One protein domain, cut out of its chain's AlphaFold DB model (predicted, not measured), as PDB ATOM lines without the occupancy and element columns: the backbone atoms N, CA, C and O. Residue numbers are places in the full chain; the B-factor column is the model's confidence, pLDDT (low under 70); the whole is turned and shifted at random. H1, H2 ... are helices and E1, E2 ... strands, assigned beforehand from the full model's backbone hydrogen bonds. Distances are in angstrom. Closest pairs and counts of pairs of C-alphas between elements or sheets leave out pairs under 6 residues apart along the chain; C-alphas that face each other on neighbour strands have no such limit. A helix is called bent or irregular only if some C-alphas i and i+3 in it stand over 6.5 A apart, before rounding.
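AT A GLANCE: This is residues 64 to 115 and 128 to 183 of the 183 residues of the protein "Pre-mRNA cleavage factor Im 25 kDa subunit" of Aegilops tauschii (UniProt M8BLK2). A strongly twisted sheet makes the core of this domain: the long, bent strand E2 runs through it between E7 on one side and E1 with E3 on the other, and E5 is added beside E1. H3 covers E3, H2 and H4 pack near it at the sheet's border, and H1 with E4 sits at the opposite end, by the starts of E1 and E5. The printed part has 108 residues with eight named strands and four named helices, in the order E1 E2 E3 E4 H1 E5 E6 E7 H2 H3 H4 E8, and its class is mixed, helices and strands. The sheet is branched and mixed: E1 and E5 are parallel, its other neighbour pairs antiparallel. The whole is compact and rounded, with a radius of gyration of the C-alphas of 13.8 A and spans of 38 by 32 by 28 A.

HOW THE PARTS SIT: E1, residues 64 to 70, and E2, residues 73 to 82, form an antiparallel hairpin, with N 68 and O 75 2.9 A apart, within hydrogen-bond range. E2 bends by 51 degrees at residue 79 and forms a second hairpin with E3, residues 85 to 87, where N 79 and O 87 are 2.8 A apart. E1, E2 and E3 are a meander, each strand the antiparallel neighbour of the one before. E3 runs on into E4, residues 90 to 92, across a break of 2 residues, at 85 degrees. H1, residues 99 to 109, only grazes the sheet with its residues 99 to 107; its closest C-alphas to E4 are those of Lys 106 and Gly 90, 5.6 A apart. E5, residues 128 to 131, is parallel to E1, with N 65 and O 129 2.8 A apart, and lies on the other side of E1 from E2. E6, residues 137 to 142, pairs with no named strand, as does E4. E7, residues 146 to 151, is antiparallel to E2 at 146 degrees, with N 78 and O 148 2.8 A apart, and lies on the other side of E2 from E1 and E3. H2, residues 152 to 155, only grazes the sheet; its closest C-alphas to E2 are those of Leu 152 and His 75, 5.7 A apart. H3, residues 159 to 167, lies over E3 at a height over the sheet of 8.2 A and runs along the strands, at 10 degrees to E3 on the local plane. H2 and H3 only just touch, with 3 pairs of C-alphas within 8 A, the closest those of Ile 155 and Ser 167, 5.2 A apart. H4, residues 169 to 173, only grazes the sheet and touches H2, the closest C-alphas being those of Pro 170 and Leu 152, 6.0 A apart. E8, residues 177 to 180, pairs with no named strand; its closest C-alphas to E1 are those of Leu 180 and Glu 69, 6.5 A apart. Each O i to N i+4 pair is within hydrogen-bond range in H1 and H4; H3 has 2 of 5, with 1 of 6 O i to N i+3 pairs, and H2 is too short for an O i to N i+4 pair.

IN THESE COORDINATES: E1 begins at C-alpha 64 (17.822, 38.746, -19.121) and measures 18.8 A from first to last C-alpha. E2 measures 25.2 A and ends at C-alpha 82 (19.267, 58.191, -15.612). H1 measures 15.3 A, E6 16.5 A and E7 15.8 A. H3 is irregular, with C-alphas 161 and 164 9.1 A apart. E8 ends at C-alpha 180 (6.824, 32.771, -4.538).

THE WHOLE: The two C-alphas farthest apart are those of Pro 95 and Asp 183, the chain's last residue, 42.1 A apart. Residues 116 to 127 are not printed, and C-alphas 115 and 128 are 17.0 A apart across the cut. Of the links that are printed whole, E4 to H1 is short but not tight and the others are tight. The mean pLDDT of the printed part is 85.4; residues 110 to 115 and residue 183 are under 70.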
ATOM      1  N   GLY A  64      18.355  39.653 -20.123       91.75
ATOM      2  CA  GLY A  64      17.822  38.746 -19.121       91.75
ATOM      3  C   GLY A  64      16.681  39.399 -18.354       91.75
ATOM      4  O   GLY A  64      16.834  40.506 -17.849       91.75
ATOM      5  N   VAL A  65      15.560  38.697 -18.232       93.31
ATOM      6  CA  VAL A  65      14.487  39.035 -17.295       93.31
ATOM      7  C   VAL A  65      14.765  38.280 -16.001       93.31
ATOM      8  O   VAL A  65      14.774  37.049 -15.990       93.31
ATOM      9  N   LEU A  66      15.054  39.019 -14.931       92.69
ATOM     10  CA  LEU A  66      15.320  38.478 -13.601       92.69
ATOM     11  C   LEU A  66      14.145  38.840 -12.698       92.69
ATOM     12  O   LEU A  66      13.828  40.023 -12.569       92.69
ATOM     13  N   LEU A  67      13.539  37.830 -12.079       93.12
ATOM     14  CA  LEU A  67      12.398  37.988 -11.187       93.12
ATOM     15  C   LEU A  67      12.807  37.748  -9.737       93.12
ATOM     16  O   LEU A  67      13.566  36.827  -9.437       93.12
ATOM     17  N   VAL A  68      12.281  38.585  -8.854       93.06
ATOM     18  CA  VAL A  68      12.461  38.524  -7.402       93.06
ATOM     19  C   VAL A  68      11.125  38.786  -6.726       93.06
ATOM     20  O   VAL A  68      10.233  39.405  -7.306       93.06
ATOM     21  N   GLU A  69      10.980  38.303  -5.505       93.12
ATOM     22  CA  GLU A  69       9.812  38.568  -4.682       93.12
ATOM     23  C   GLU A  69      10.104  39.770  -3.781       93.12
ATOM     24  O   GLU A  69      11.190  39.896  -3.218       93.12
ATOM     25  N   LEU A  70       9.157  40.696  -3.690       92.12
ATOM     26  CA  LEU A  70       9.187  41.781  -2.718       92.12
ATOM     27  C   LEU A  70       7.745  42.064  -2.300       92.12
ATOM     28  O   LEU A  70       6.872  42.178  -3.159       92.12
ATOM     29  N   SER A  71       7.508  42.159  -0.987       89.38
ATOM     30  CA  SER A  71       6.198  42.462  -0.384       89.38
ATOM     31  C   SER A  71       5.029  41.599  -0.894       89.38
ATOM     32  O   SER A  71       3.900  42.071  -1.019       89.38
ATOM     33  N   GLY A  72       5.283  40.330  -1.196       87.62
ATOM     34  CA  GLY A  72       4.326  39.356  -1.712       87.62
ATOM     35  C   GLY A  72       4.097  39.415  -3.223       87.62
ATOM     36  O   GLY A  72       3.253  38.672  -3.719       87.62
ATOM     37  N   HIS A  73       4.822  40.264  -3.958       89.69
ATOM     38  CA  HIS A  73       4.592  40.508  -5.382       89.69
ATOM     39  C   HIS A  73       5.834  40.198  -6.234       89.69
ATOM     40  O   HIS A  73       6.968  40.467  -5.816       89.69
ATOM     41  N   PRO A  74       5.657  39.683  -7.466       92.62
ATOM     42  CA  PRO A  74       6.754  39.496  -8.406       92.62
ATOM     43  C   PRO A  74       7.250  40.845  -8.942       92.62
ATOM     44  O   PRO A  74       6.493  41.649  -9.496       92.62
ATOM     45  N   HIS A  75       8.551  41.067  -8.813       94.12
ATOM     46  CA  HIS A  75       9.250  42.250  -9.293       94.12
ATOM     47  C   HIS A  75      10.322  41.862 -10.313       94.12
ATOM     48  O   HIS A  75      11.020  40.862 -10.154       94.12
ATOM     49  N   VAL A  76      10.488  42.678 -11.352       94.06
ATOM     50  CA  VAL A  76      11.563  42.557 -12.341       94.06
ATOM     51  C   VAL A  76      12.727  43.445 -11.926       94.06
ATOM     52  O   VAL A  76      12.543  44.621 -11.609       94.06
ATOM     53  N   LEU A  77      13.942  42.900 -11.964       92.31
ATOM     54  CA  LEU A  77      15.156  43.678 -11.742       92.31
ATOM     55  C   LEU A  77      15.520  44.479 -13.001       92.31
ATOM     56  O   LEU A  77      15.883  43.910 -14.033       92.31
ATOM     57  N   LEU A  78      15.466  45.805 -12.892       91.44
ATOM     58  CA  LEU A  78      15.801  46.761 -13.945       91.44
ATOM     59  C   LEU A  78      16.970  47.651 -13.531       91.44
ATOM     60  O   LEU A  78      17.153  47.987 -12.363       91.44
ATOM     61  N   LEU A  79      17.758  48.073 -14.514       88.38
ATOM     62  CA  LEU A  79      18.864  48.999 -14.329       88.38
ATOM     63  C   LEU A  79      18.462  50.399 -14.763       88.38
ATOM     64  O   LEU A  79      18.208  50.650 -15.938       88.38
ATOM     65  N   GLN A  80      18.470  51.323 -13.817       86.69
ATOM     66  CA  GLN A  80      18.238  52.735 -14.049       86.69
ATOM     67  C   GLN A  80      19.565  53.427 -14.383       86.69
ATOM     68  O   GLN A  80      20.503  53.432 -13.580       86.69
ATOM     69  N   VAL A  81      19.651  54.005 -15.585       77.38
ATOM     70  CA  VAL A  81      20.848  54.723 -16.070       77.38
ATOM     71  C   VAL A  81      20.797  56.206 -15.717       77.38
ATOM     72  O   VAL A  81      21.776  56.786 -15.258       77.38
ATOM     73  N   ARG A  82      19.641  56.816 -15.963       76.56
ATOM     74  CA  ARG A  82      19.267  58.191 -15.612       76.56
ATOM     75  C   ARG A  82      17.877  58.135 -14.980       76.56
ATOM     76  O   ARG A  82      17.244  57.084 -15.017       76.56
ATOM     77  N   ASN A  83      17.373  59.253 -14.468       71.44
ATOM     78  CA  ASN A  83      16.074  59.296 -13.781       71.44
ATOM     79  C   ASN A  83      14.889  58.775 -14.625       71.44
ATOM     80  O   ASN A  83      13.891  58.366 -14.045       71.44
ATOM     81  N   SER A  84      15.024  58.709 -15.954       73.81
ATOM     82  CA  SER A  84      13.931  58.373 -16.878       73.81
ATOM     83  C   SER A  84      14.240  57.213 -17.834       73.81
ATOM     84  O   SER A  84      13.540  57.045 -18.823       73.81
ATOM     85  N   SER A  85      15.321  56.451 -17.622       82.12
ATOM     86  CA  SER A  85      15.710  55.384 -18.560       82.12
ATOM     87  C   SER A  85      16.065  54.098 -17.832       82.12
ATOM     88  O   SER A  85      17.006  54.067 -17.031       82.12
ATOM     89  N   PHE A  86      15.335  53.040 -18.176       87.50
ATOM     90  CA  PHE A  86      15.456  51.707 -17.605       87.50
ATOM     91  C   PHE A  86      15.960  50.725 -18.658       87.50
ATOM     92  O   PHE A  86      15.571  50.788 -19.821       87.50
ATOM     93  N   LEU A  87      16.829  49.811 -18.245       87.62
ATOM     94  CA  LEU A  87      17.386  48.767 -19.091       87.62
ATOM     95  C   LEU A  87      17.242  47.415 -18.408       87.62
ATOM     96  O   LEU A  87      17.442  47.285 -17.199       87.62
ATOM     97  N   LEU A  88      16.975  46.389 -19.207       89.94
ATOM     98  CA  LEU A  88      17.144  45.015 -18.757       89.94
ATOM     99  C   LEU A  88      18.642  44.688 -18.657       89.94
ATOM    100  O   LEU A  88      19.446  45.180 -19.457       89.94
ATOM    101  N   PRO A  89      19.054  43.849 -17.699       88.31
ATOM    102  CA  PRO A  89      20.439  43.416 -17.610       88.31
ATOM    103  C   PRO A  89      20.821  42.530 -18.800       88.31
ATOM    104  O   PRO A  89      20.076  41.642 -19.208       88.31
ATOM    105  N   GLY A  90      21.999  42.764 -19.377       86.94
ATOM    106  CA  GLY A  90      22.425  42.076 -20.594       86.94
ATOM    107  C   GLY A  90      23.415  42.875 -21.439       86.94
ATOM    108  O   GLY A  90      24.276  43.595 -20.923       86.94
ATOM    109  N   GLY A  91      23.325  42.702 -22.755       85.19
ATOM    110  CA  GLY A  91      24.002  43.523 -23.751       85.19
ATOM    111  C   GLY A  91      24.469  42.743 -24.980       85.19
ATOM    112  O   GLY A  91      24.107  41.590 -25.208       85.19
ATOM    113  N   ARG A  92      25.335  43.387 -25.766       83.81
ATOM    114  CA  ARG A  92      25.837  42.858 -27.042       83.81
ATOM    115  C   ARG A  92      26.658  41.573 -26.892       83.81
ATOM    116  O   ARG A  92      27.608  41.541 -26.089       83.81
ATOM    117  N   LEU A  93      26.330  40.569 -27.702       85.00
ATOM    118  CA  LEU A  93      27.070  39.313 -27.823       85.00
ATOM    119  C   LEU A  93      28.383  39.488 -28.582       85.00
ATOM    120  O   LEU A  93      28.565  40.434 -29.354       85.00
ATOM    121  N   ARG A  94      29.329  38.576 -28.348       84.00
ATOM    122  CA  ARG A  94      30.470  38.429 -29.248       84.00
ATOM    123  C   ARG A  94      30.012  37.672 -30.505       84.00
ATOM    124  O   ARG A  94      29.130  36.825 -30.431       84.00
ATOM    125  N   PRO A  95      30.598  37.960 -31.665       77.75
ATOM    126  CA  PRO A  95      30.345  37.175 -32.867       77.75
ATOM    127  C   PRO A  95      30.792  35.729 -32.658       77.75
ATOM    128  O   PRO A  95      31.825  35.501 -32.029       77.75
ATOM    129  N   ALA A  96      29.992  34.797 -33.175       82.62
ATOM    130  CA  ALA A  96      30.093  33.351 -32.952       82.62
ATOM    131  C   ALA A  96      29.870  32.878 -31.496       82.62
ATOM    132  O   ALA A  96      30.012  31.693 -31.211       82.62
ATOM    133  N   GLU A  97      29.494  33.763 -30.569       87.75
ATOM    134  CA  GLU A  97      29.107  33.370 -29.210       87.75
ATOM    135  C   GLU A  97      27.637  32.943 -29.172       87.75
ATOM    136  O   GLU A  97      26.777  33.611 -29.745       87.75
ATOM    137  N   GLN A  98      27.334  31.857 -28.458       90.94
ATOM    138  CA  GLN A  98      25.952  31.427 -28.259       90.94
ATOM    139  C   GLN A  98      25.186  32.387 -27.341       90.94
ATOM    140  O   GLN A  98      25.730  32.889 -26.353       90.94
ATOM    141  N   ASP A  99      23.892  32.573 -27.614       90.94
ATOM    142  CA  ASP A  99      23.056  33.548 -26.907       90.94
ATOM    143  C   ASP A  99      23.047  33.333 -25.383       90.94
ATOM    144  O   ASP A  99      23.316  34.255 -24.608       90.94
ATOM    145  N   VAL A 100      22.797  32.093 -24.942       91.31
ATOM    146  CA  VAL A 100      22.714  31.727 -23.518       91.31
ATOM    147  C   VAL A 100      24.068  31.881 -22.825       91.31
ATOM    148  O   VAL A 100      24.140  32.384 -21.701       91.31
ATOM    149  N   GLN A 101      25.155  31.474 -23.485       91.62
ATOM    150  CA  GLN A 101      26.509  31.596 -22.943       91.62
ATOM    151  C   GLN A 101      26.907  33.066 -22.790       91.62
ATOM    152  O   GLN A 101      27.420  33.470 -21.741       91.62
ATOM    153  N   GLY A 102      26.613  33.885 -23.798       89.19
ATOM    154  CA  GLY A 102      26.898  35.308 -23.756       89.19
ATOM    155  C   GLY A 102      26.063  36.041 -22.713       89.19
ATOM    156  O   GLY A 102      26.612  36.881 -21.996       89.19
ATOM    157  N   LEU A 103      24.789  35.681 -22.533       90.62
ATOM    158  CA  LEU A 103      23.972  36.235 -21.453       90.62
ATOM    159  C   LEU A 103      24.532  35.855 -20.077       90.62
ATOM    160  O   LEU A 103      24.736  36.735 -19.240       90.62
ATOM    161  N   LYS A 104      24.867  34.576 -19.853       89.75
ATOM    162  CA  LYS A 104      25.516  34.116 -18.611       89.75
ATOM    163  C   LYS A 104      26.803  34.895 -18.334       89.75
ATOM    164  O   LYS A 104      26.999  35.375 -17.215       89.75
ATOM    165  N   ARG A 105      27.654  35.092 -19.348       87.31
ATOM    166  CA  ARG A 105      28.884  35.893 -19.242       87.31
ATOM    167  C   ARG A 105      28.590  37.351 -18.887       87.31
ATOM    168  O   ARG A 105      29.304  37.924 -18.064       87.31
ATOM    169  N   LYS A 106      27.567  37.962 -19.491       86.69
ATOM    170  CA  LYS A 106      27.158  39.346 -19.201       86.69
ATOM    171  C   LYS A 106      26.704  39.483 -17.755       86.69
ATOM    172  O   LYS A 106      27.329  40.240 -17.021       86.69
ATOM    173  N   LEU A 107      25.732  38.675 -17.332       85.56
ATOM    174  CA  LEU A 107      25.193  38.693 -15.969       85.56
ATOM    175  C   LEU A 107      26.265  38.419 -14.905       85.56
ATOM    176  O   LEU A 107      26.223  39.015 -13.834       85.56
ATOM    177  N   SER A 108      27.250  37.566 -15.208       82.56
ATOM    178  CA  SER A 108      28.344  37.241 -14.278       82.56
ATOM    179  C   SER A 108      29.430  38.320 -14.209       82.56
ATOM    180  O   SER A 108      30.083  38.471 -13.184       82.56
ATOM    181  N   SER A 109      29.654  39.074 -15.291       70.44
ATOM    182  CA  SER A 109      30.730  40.071 -15.348       70.44
ATOM    183  C   SER A 109      30.305  41.436 -14.800       70.44
ATOM    184  O   SER A 109      31.086  42.056 -14.072       70.44
ATOM    185  N   LYS A 110      29.111  41.913 -15.183       63.28
ATOM    186  CA  LYS A 110      28.477  43.174 -14.765       63.28
ATOM    187  C   LYS A 110      26.991  43.066 -15.095       63.28
ATOM    188  O   LYS A 110      26.682  42.849 -16.264       63.28
ATOM    189  N   LEU A 111      26.075  43.316 -14.156       63.72
ATOM    190  CA  LEU A 111      24.639  43.347 -14.495       63.72
ATOM    191  C   LEU A 111      24.303  44.298 -15.646       63.72
ATOM    192  O   LEU A 111      23.314  44.083 -16.330       63.72
ATOM    193  N   ALA A 112      25.168  45.262 -15.953       52.38
ATOM    194  CA  ALA A 112      25.217  45.838 -17.283       52.38
ATOM    195  C   ALA A 112      26.641  46.170 -17.711       52.38
ATOM    196  O   ALA A 112      27.397  46.849 -17.014       52.38
ATOM    197  N   ALA A 113      26.966  45.781 -18.940       47.88
ATOM    198  CA  ALA A 113      27.756  46.637 -19.805       47.88
ATOM    199  C   ALA A 113      26.752  47.372 -20.694       47.88
ATOM    200  O   ALA A 113      26.490  46.930 -21.811       47.88
ATOM    201  N   ALA A 114      26.138  48.429 -20.155       47.56
ATOM    202  CA  ALA A 114      25.342  49.337 -20.959       47.56
ATOM    203  C   ALA A 114      26.293  49.953 -21.989       47.56
ATOM    204  O   ALA A 114      27.215  50.685 -21.622       47.56
ATOM    205  N   ASP A 115      26.112  49.600 -23.257       51.25
ATOM    206  CA  ASP A 115      26.567  50.466 -24.336       51.25
ATOM    207  C   ASP A 115      25.652  51.690 -24.229       51.25
ATOM    208  O   ASP A 115      24.430  51.576 -24.344       51.25
ATOM    209  N   LEU A 128      15.272  38.165 -25.713       90.88
ATOM    210  CA  LEU A 128      14.941  38.124 -24.291       90.88
ATOM    211  C   LEU A 128      15.030  36.691 -23.775       90.88
ATOM    212  O   LEU A 128      14.557  35.764 -24.426       90.88
ATOM    213  N   PHE A 129      15.594  36.526 -22.584       92.38
ATOM    214  CA  PHE A 129      15.663  35.243 -21.898       92.38
ATOM    215  C   PHE A 129      15.173  35.394 -20.466       92.38
ATOM    216  O   PHE A 129      15.601  36.297 -19.746       92.38
ATOM    217  N   LEU A 130      14.316  34.475 -20.037       91.50
ATOM    218  CA  LEU A 130      13.953  34.346 -18.635       91.50
ATOM    219  C   LEU A 130      15.113  33.696 -17.874       91.50
ATOM    220  O   LEU A 130      15.565  32.607 -18.229       91.50
ATOM    221  N   VAL A 131      15.613  34.367 -16.838       90.94
ATOM    222  CA  VAL A 131      16.757  33.894 -16.053       90.94
ATOM    223  C   VAL A 131      16.262  33.369 -14.714       90.94
ATOM    224  O   VAL A 131      15.853  34.138 -13.848       90.94
ATOM    225  N   ARG A 132      16.366  32.051 -14.530       90.06
ATOM    226  CA  ARG A 132      16.162  31.408 -13.229       90.06
ATOM    227  C   ARG A 132      17.268  31.830 -12.266       90.06
ATOM    228  O   ARG A 132      18.448  31.568 -12.519       90.06
ATOM    229  N   LEU A 133      16.886  32.504 -11.188       89.50
ATOM    230  CA  LEU A 133      17.810  32.887 -10.132       89.50
ATOM    231  C   LEU A 133      17.955  31.753  -9.109       89.50
ATOM    232  O   LEU A 133      16.976  31.067  -8.830       89.50
ATOM    233  N   PRO A 134      19.166  31.522  -8.573       89.88
ATOM    234  CA  PRO A 134      19.345  30.610  -7.448       89.88
ATOM    235  C   PRO A 134      18.778  31.233  -6.163       89.88
ATOM    236  O   PRO A 134      18.566  32.441  -6.105       89.88
ATOM    237  N   MET A 135      18.629  30.417  -5.115       86.62
ATOM    238  CA  MET A 135      18.067  30.812  -3.814       86.62
ATOM    239  C   MET A 135      18.712  32.063  -3.192       86.62
ATOM    240  O   MET A 135      18.027  32.835  -2.528       86.62
ATOM    241  N   ALA A 136      20.011  32.268  -3.419       86.69
ATOM    242  CA  ALA A 136      20.737  33.479  -3.054       86.69
ATOM    243  C   ALA A 136      21.833  33.762  -4.086       86.69
ATOM    244  O   ALA A 136      22.466  32.841  -4.618       86.69
ATOM    245  N   ARG A 137      22.077  35.042  -4.390       87.44
ATOM    246  CA  ARG A 137      23.156  35.452  -5.301       87.44
ATOM    247  C   ARG A 137      23.640  36.863  -5.017       87.44
ATOM    248  O   ARG A 137      22.843  37.766  -4.778       87.44
ATOM    249  N   GLN A 138      24.949  37.063  -5.155       84.62
ATOM    250  CA  GLN A 138      25.527  38.397  -5.228       84.62
ATOM    251  C   GLN A 138      25.603  38.885  -6.677       84.62
ATOM    252  O   GLN A 138      26.032  38.191  -7.602       84.62
ATOM    253  N   PHE A 139      25.209  40.131  -6.841       84.50
ATOM    254  CA  PHE A 139      25.079  40.851  -8.081       84.50
ATOM    255  C   PHE A 139      25.989  42.071  -8.049       84.50
ATOM    256  O   PHE A 139      26.021  42.796  -7.061       84.50
ATOM    257  N   VAL A 140      26.746  42.307  -9.120       82.81
ATOM    258  CA  VAL A 140      27.658  43.454  -9.201       82.81
ATOM    259  C   VAL A 140      27.108  44.480 -10.183       82.81
ATOM    260  O   VAL A 140      27.007  44.221 -11.389       82.81
ATOM    261  N   VAL A 141      26.781  45.657  -9.659       82.06
ATOM    262  CA  VAL A 141      26.189  46.773 -10.396       82.06
ATOM    263  C   VAL A 141      27.228  47.894 -10.544       82.06
ATOM    264  O   VAL A 141      27.914  48.241  -9.579       82.06
ATOM    265  N   PRO A 142      27.400  48.466 -11.747       80.38
ATOM    266  CA  PRO A 142      28.237  49.645 -11.934       80.38
ATOM    267  C   PRO A 142      27.742  50.829 -11.090       80.38
ATOM    268  O   PRO A 142      26.553  51.117 -11.115       80.38
ATOM    269  N   ARG A 143      28.636  51.573 -10.424       78.44
ATOM    270  CA  ARG A 143      28.281  52.736  -9.574       78.44
ATOM    271  C   ARG A 143      27.448  53.812 -10.283       78.44
ATOM    272  O   ARG A 143      26.750  54.575  -9.631       78.44
ATOM    273  N   ASN A 144      27.532  53.894 -11.610       77.94
ATOM    274  CA  ASN A 144      26.774  54.854 -12.410       77.94
ATOM    275  C   ASN A 144      25.349  54.383 -12.758       77.94
ATOM    276  O   ASN A 144      24.690  55.056 -13.545       77.94
ATOM    277  N   LEU A 145      24.927  53.214 -12.271       79.94
ATOM    278  CA  LEU A 145      23.610  52.621 -12.482       79.94
ATOM    279  C   LEU A 145      22.996  52.262 -11.131       79.94
ATOM    280  O   LEU A 145      23.696  51.809 -10.225       79.94
ATOM    281  N   LYS A 146      21.678  52.402 -11.018       85.31
ATOM    282  CA  LYS A 146      20.920  51.887  -9.873       85.31
ATOM    283  C   LYS A 146      20.159  50.648 -10.307       85.31
ATOM    284  O   LYS A 146      19.566  50.645 -11.379       85.31
ATOM    285  N   LEU A 147      20.188  49.597  -9.500       88.31
ATOM    286  CA  LEU A 147      19.341  48.433  -9.727       88.31
ATOM    287  C   LEU A 147      18.059  48.602  -8.915       88.31
ATOM    288  O   LEU A 147      18.126  48.886  -7.722       88.31
ATOM    289  N   LEU A 148      16.916  48.444  -9.571       90.94
ATOM    290  CA  LEU A 148      15.593  48.605  -8.986       90.94
ATOM    291  C   LEU A 148      14.783  47.330  -9.201       90.94
ATOM    292  O   LEU A 148      14.809  46.753 -10.286       90.94
ATOM    293  N   ALA A 149      14.053  46.915  -8.170       92.88
ATOM    294  CA  ALA A 149      13.012  45.906  -8.286       92.88
ATOM    295  C   ALA A 149      11.701  46.634  -8.599       92.88
ATOM    296  O   ALA A 149      11.226  47.418  -7.780       92.88
ATOM    297  N   VAL A 150      11.145  46.415  -9.791       93.31
ATOM    298  CA  VAL A 150       9.923  47.085 -10.255       93.31
ATOM    299  C   VAL A 150       8.804  46.050 -10.378       93.31
ATOM    300  O   VAL A 150       9.018  45.029 -11.036       93.31
ATOM    301  N   PRO A 151       7.631  46.258  -9.757       93.50
ATOM    302  CA  PRO A 151       6.549  45.281  -9.799       93.50
ATOM    303  C   PRO A 151       6.013  45.109 -11.224       93.50
ATOM    304  O   PRO A 151       5.943  46.070 -11.996       93.50
ATOM    305  N   LEU A 152       5.590  43.885 -11.565       91.81
ATOM    306  CA  LEU A 152       5.034  43.576 -12.893       91.81
ATOM    307  C   LEU A 152       3.831  44.463 -13.260       91.81
ATOM    308  O   LEU A 152       3.672  44.827 -14.424       91.81
ATOM    309  N   SER A 153       3.029  44.859 -12.272       90.19
ATOM    310  CA  SER A 153       1.882  45.753 -12.455       90.19
ATOM    311  C   SER A 153       2.270  47.163 -12.907       90.19
ATOM    312  O   SER A 153       1.522  47.784 -13.650       90.19
ATOM    313  N   GLN A 154       3.437  47.673 -12.498       90.81
ATOM    314  CA  GLN A 154       3.880  49.027 -12.847       90.81
ATOM    315  C   GLN A 154       4.477  49.106 -14.257       90.81
ATOM    316  O   GLN A 154       4.425  50.160 -14.895       90.81
ATOM    317  N   ILE A 155       5.086  48.016 -14.730       91.75
ATOM    318  CA  ILE A 155       5.684  47.967 -16.069       91.75
ATOM    319  C   ILE A 155       4.649  47.678 -17.162       91.75
ATOM    320  O   ILE A 155       4.875  48.050 -18.312       91.75
ATOM    321  N   HIS A 156       3.535  47.024 -16.821       89.31
ATOM    322  CA  HIS A 156       2.484  46.667 -17.771       89.31
ATOM    323  C   HIS A 156       1.884  47.915 -18.432       89.31
ATOM    324  O   HIS A 156       1.616  48.906 -17.757       89.31
ATOM    325  N   ASP A 157       1.744  47.876 -19.760       84.75
ATOM    326  CA  ASP A 157       1.190  48.956 -20.588       84.75
ATOM    327  C   ASP A 157       1.785  50.355 -20.345       84.75
ATOM    328  O   ASP A 157       1.163  51.378 -20.629       84.75
ATOM    329  N   ASN A 158       3.049  50.418 -19.900       87.69
ATOM    330  CA  ASN A 158       3.764  51.675 -19.677       87.69
ATOM    331  C   ASN A 158       5.016  51.836 -20.573       87.69
ATOM    332  O   ASN A 158       6.145  51.955 -20.077       87.69
ATOM    333  N   PRO A 159       4.851  51.852 -21.913       86.56
ATOM    334  CA  PRO A 159       5.964  51.980 -22.854       86.56
ATOM    335  C   PRO A 159       6.614  53.370 -22.831       86.56
ATOM    336  O   PRO A 159       7.762  53.500 -23.241       86.56
ATOM    337  N   GLN A 160       5.918  54.400 -22.337       85.81
ATOM    338  CA  GLN A 160       6.449  55.766 -22.241       85.81
ATOM    339  C   GLN A 160       7.629  55.854 -21.265       85.81
ATOM    340  O   GLN A 160       8.598  56.565 -21.515       85.81
ATOM    341  N   VAL A 161       7.558  55.110 -20.156       87.06
ATOM    342  CA  VAL A 161       8.594  55.113 -19.114       87.06
ATOM    343  C   VAL A 161       9.605  53.988 -19.325       87.06
ATOM    344  O   VAL A 161      10.812  54.209 -19.223       87.06
ATOM    345  N   TYR A 162       9.126  52.776 -19.617       87.50
ATOM    346  CA  TYR A 162       9.967  51.576 -19.655       87.50
ATOM    347  C   TYR A 162      10.371  51.146 -21.070       87.50
ATOM    348  O   TYR A 162      11.214  50.266 -21.237       87.50
ATOM    349  N   GLY A 163       9.816  51.773 -22.104       87.31
ATOM    350  CA  GLY A 163      10.020  51.367 -23.487       87.31
ATOM    351  C   GLY A 163       9.209  50.122 -23.875       87.31
ATOM    352  O   GLY A 163       8.752  49.366 -23.013       87.31
ATOM    353  N   PRO A 164       9.062  49.866 -25.186       86.12
ATOM    354  CA  PRO A 164       8.163  48.837 -25.715       86.12
ATOM    355  C   PRO A 164       8.577  47.405 -25.347       86.12
ATOM    356  O   PRO A 164       7.740  46.514 -25.252       86.12
ATOM    357  N   ILE A 165       9.877  47.169 -25.130       87.38
ATOM    358  CA  ILE A 165      10.398  45.836 -24.799       87.38
ATOM    359  C   ILE A 165      10.042  45.462 -23.357       87.38
ATOM    360  O   ILE A 165       9.577  44.353 -23.108       87.38
ATOM    361  N   ILE A 166      10.257  46.376 -22.404       89.81
ATOM    362  CA  ILE A 166      10.030  46.107 -20.978       89.81
ATOM    363  C   ILE A 166       8.531  46.085 -20.674       89.81
ATOM    364  O   ILE A 166       8.087  45.212 -19.932       89.81
ATOM    365  N   SER A 167       7.738  46.969 -21.289       89.94
ATOM    366  CA  SER A 167       6.282  46.972 -21.094       89.94
ATOM    367  C   SER A 167       5.602  45.697 -21.600       89.94
ATOM    368  O   SER A 167       4.543  45.328 -21.103       89.94
ATOM    369  N   GLY A 168       6.224  44.986 -22.547       89.81
ATOM    370  CA  GLY A 168       5.764  43.679 -23.024       89.81
ATOM    371  C   GLY A 168       6.148  42.491 -22.129       89.81
ATOM    372  O   GLY A 168       5.629  41.392 -22.327       89.81
ATOM    373  N   VAL A 169       7.034  42.672 -21.140       91.56
ATOM    374  CA  VAL A 169       7.512  41.581 -20.267       91.56
ATOM    375  C   VAL A 169       6.379  40.893 -19.494       91.56
ATOM    376  O   VAL A 169       6.366  39.662 -19.508       91.56
ATOM    377  N   PRO A 170       5.405  41.595 -18.878       91.62
ATOM    378  CA  PRO A 170       4.276  40.947 -18.203       91.62
ATOM    379  C   PRO A 170       3.500  39.983 -19.108       91.62
ATOM    380  O   PRO A 170       3.217  38.858 -18.705       91.62
ATOM    381  N   ASN A 171       3.254  40.366 -20.366       90.06
ATOM    382  CA  ASN A 171       2.541  39.520 -21.329       90.06
ATOM    383  C   ASN A 171       3.351  38.264 -21.681       90.06
ATOM    384  O   ASN A 171       2.806  37.167 -21.782       90.06
ATOM    385  N   LEU A 172       4.675  38.396 -21.818       88.88
ATOM    386  CA  LEU A 172       5.566  37.252 -22.045       88.88
ATOM    387  C   LEU A 172       5.636  36.310 -20.840       88.88
ATOM    388  O   LEU A 172       5.881  35.117 -21.008       88.88
ATOM    389  N   LEU A 173       5.448  36.853 -19.645       89.00
ATOM    390  CA  LEU A 173       5.511  36.149 -18.376       89.00
ATOM    391  C   LEU A 173       4.198  35.451 -18.004       89.00
ATOM    392  O   LEU A 173       4.240  34.477 -17.263       89.00
ATOM    393  N   SER A 174       3.068  35.867 -18.579       87.94
ATOM    394  CA  SER A 174       1.736  35.301 -18.304       87.94
ATOM    395  C   SER A 174       1.593  33.800 -18.601       87.94
ATOM    396  O   SER A 174       0.635  33.177 -18.161       87.94
ATOM    397  N   LYS A 175       2.521  33.215 -19.361       88.44
ATOM    398  CA  LYS A 175       2.565  31.783 -19.709       88.44
ATOM    399  C   LYS A 175       3.342  30.917 -18.704       88.44
ATOM    400  O   LYS A 175       3.449  29.711 -18.906       88.44
ATOM    401  N   PHE A 176       3.900  31.517 -17.653       87.62
ATOM    402  CA  PHE A 176       4.629  30.829 -16.586       87.62
ATOM    403  C   PHE A 176       3.834  30.894 -15.278       87.62
ATOM    404  O   PHE A 176       3.224  31.920 -14.979       87.62
ATOM    405  N   SER A 177       3.897  29.838 -14.466       86.75
ATOM    406  CA  SER A 177       3.360  29.857 -13.100       86.75
ATOM    407  C   SER A 177       4.449  30.312 -12.129       86.75
ATOM    408  O   SER A 177       5.558  29.776 -12.147       86.75
ATOM    409  N   PHE A 178       4.157  31.298 -11.280       88.56
ATOM    410  CA  PHE A 178       5.114  31.801 -10.290       88.56
ATOM    411  C   PHE A 178       4.920  31.128  -8.939       88.56
ATOM    412  O   PHE A 178       3.855  31.235  -8.337       88.56
ATOM    413  N   ASN A 179       5.982  30.510  -8.433       88.94
ATOM    414  CA  ASN A 179       6.042  30.006  -7.071       88.94
ATOM    415  C   ASN A 179       6.884  30.971  -6.228       88.94
ATOM    416  O   ASN A 179       8.108  31.034  -6.363       88.94
ATOM    417  N   LEU A 180       6.204  31.784  -5.419       87.44
ATOM    418  CA  LEU A 180       6.824  32.771  -4.538       87.44
ATOM    419  C   LEU A 180       7.244  32.064  -3.246       87.44
ATOM    420  O   LEU A 180       6.422  31.830  -2.359       87.44
ATOM    421  N   VAL A 181       8.527  31.725  -3.152       85.06
ATOM    422  CA  VAL A 181       9.096  31.069  -1.975       85.06
ATOM    423  C   VAL A 181       9.239  32.109  -0.870       85.06
ATOM    424  O   VAL A 181       9.998  33.064  -1.017       85.06
ATOM    425  N   ARG A 182       8.508  31.928   0.229       75.62
ATOM    426  CA  ARG A 182       8.633  32.751   1.440       75.62
ATOM    427  C   ARG A 182       9.638  32.095   2.394       75.62
ATOM    428  O   ARG A 182       9.769  30.872   2.378       75.62
ATOM    429  N   ASP A 183      10.384  32.916   3.134       61.00
ATOM    430  CA  ASP A 183      11.181  32.457   4.287       61.00
ATOM    431  C   ASP A 183      10.258  32.031   5.437       61.00
ATOM    432  O   ASP A 183       9.215  32.707   5.619       61.00
TER     433      ASP A 183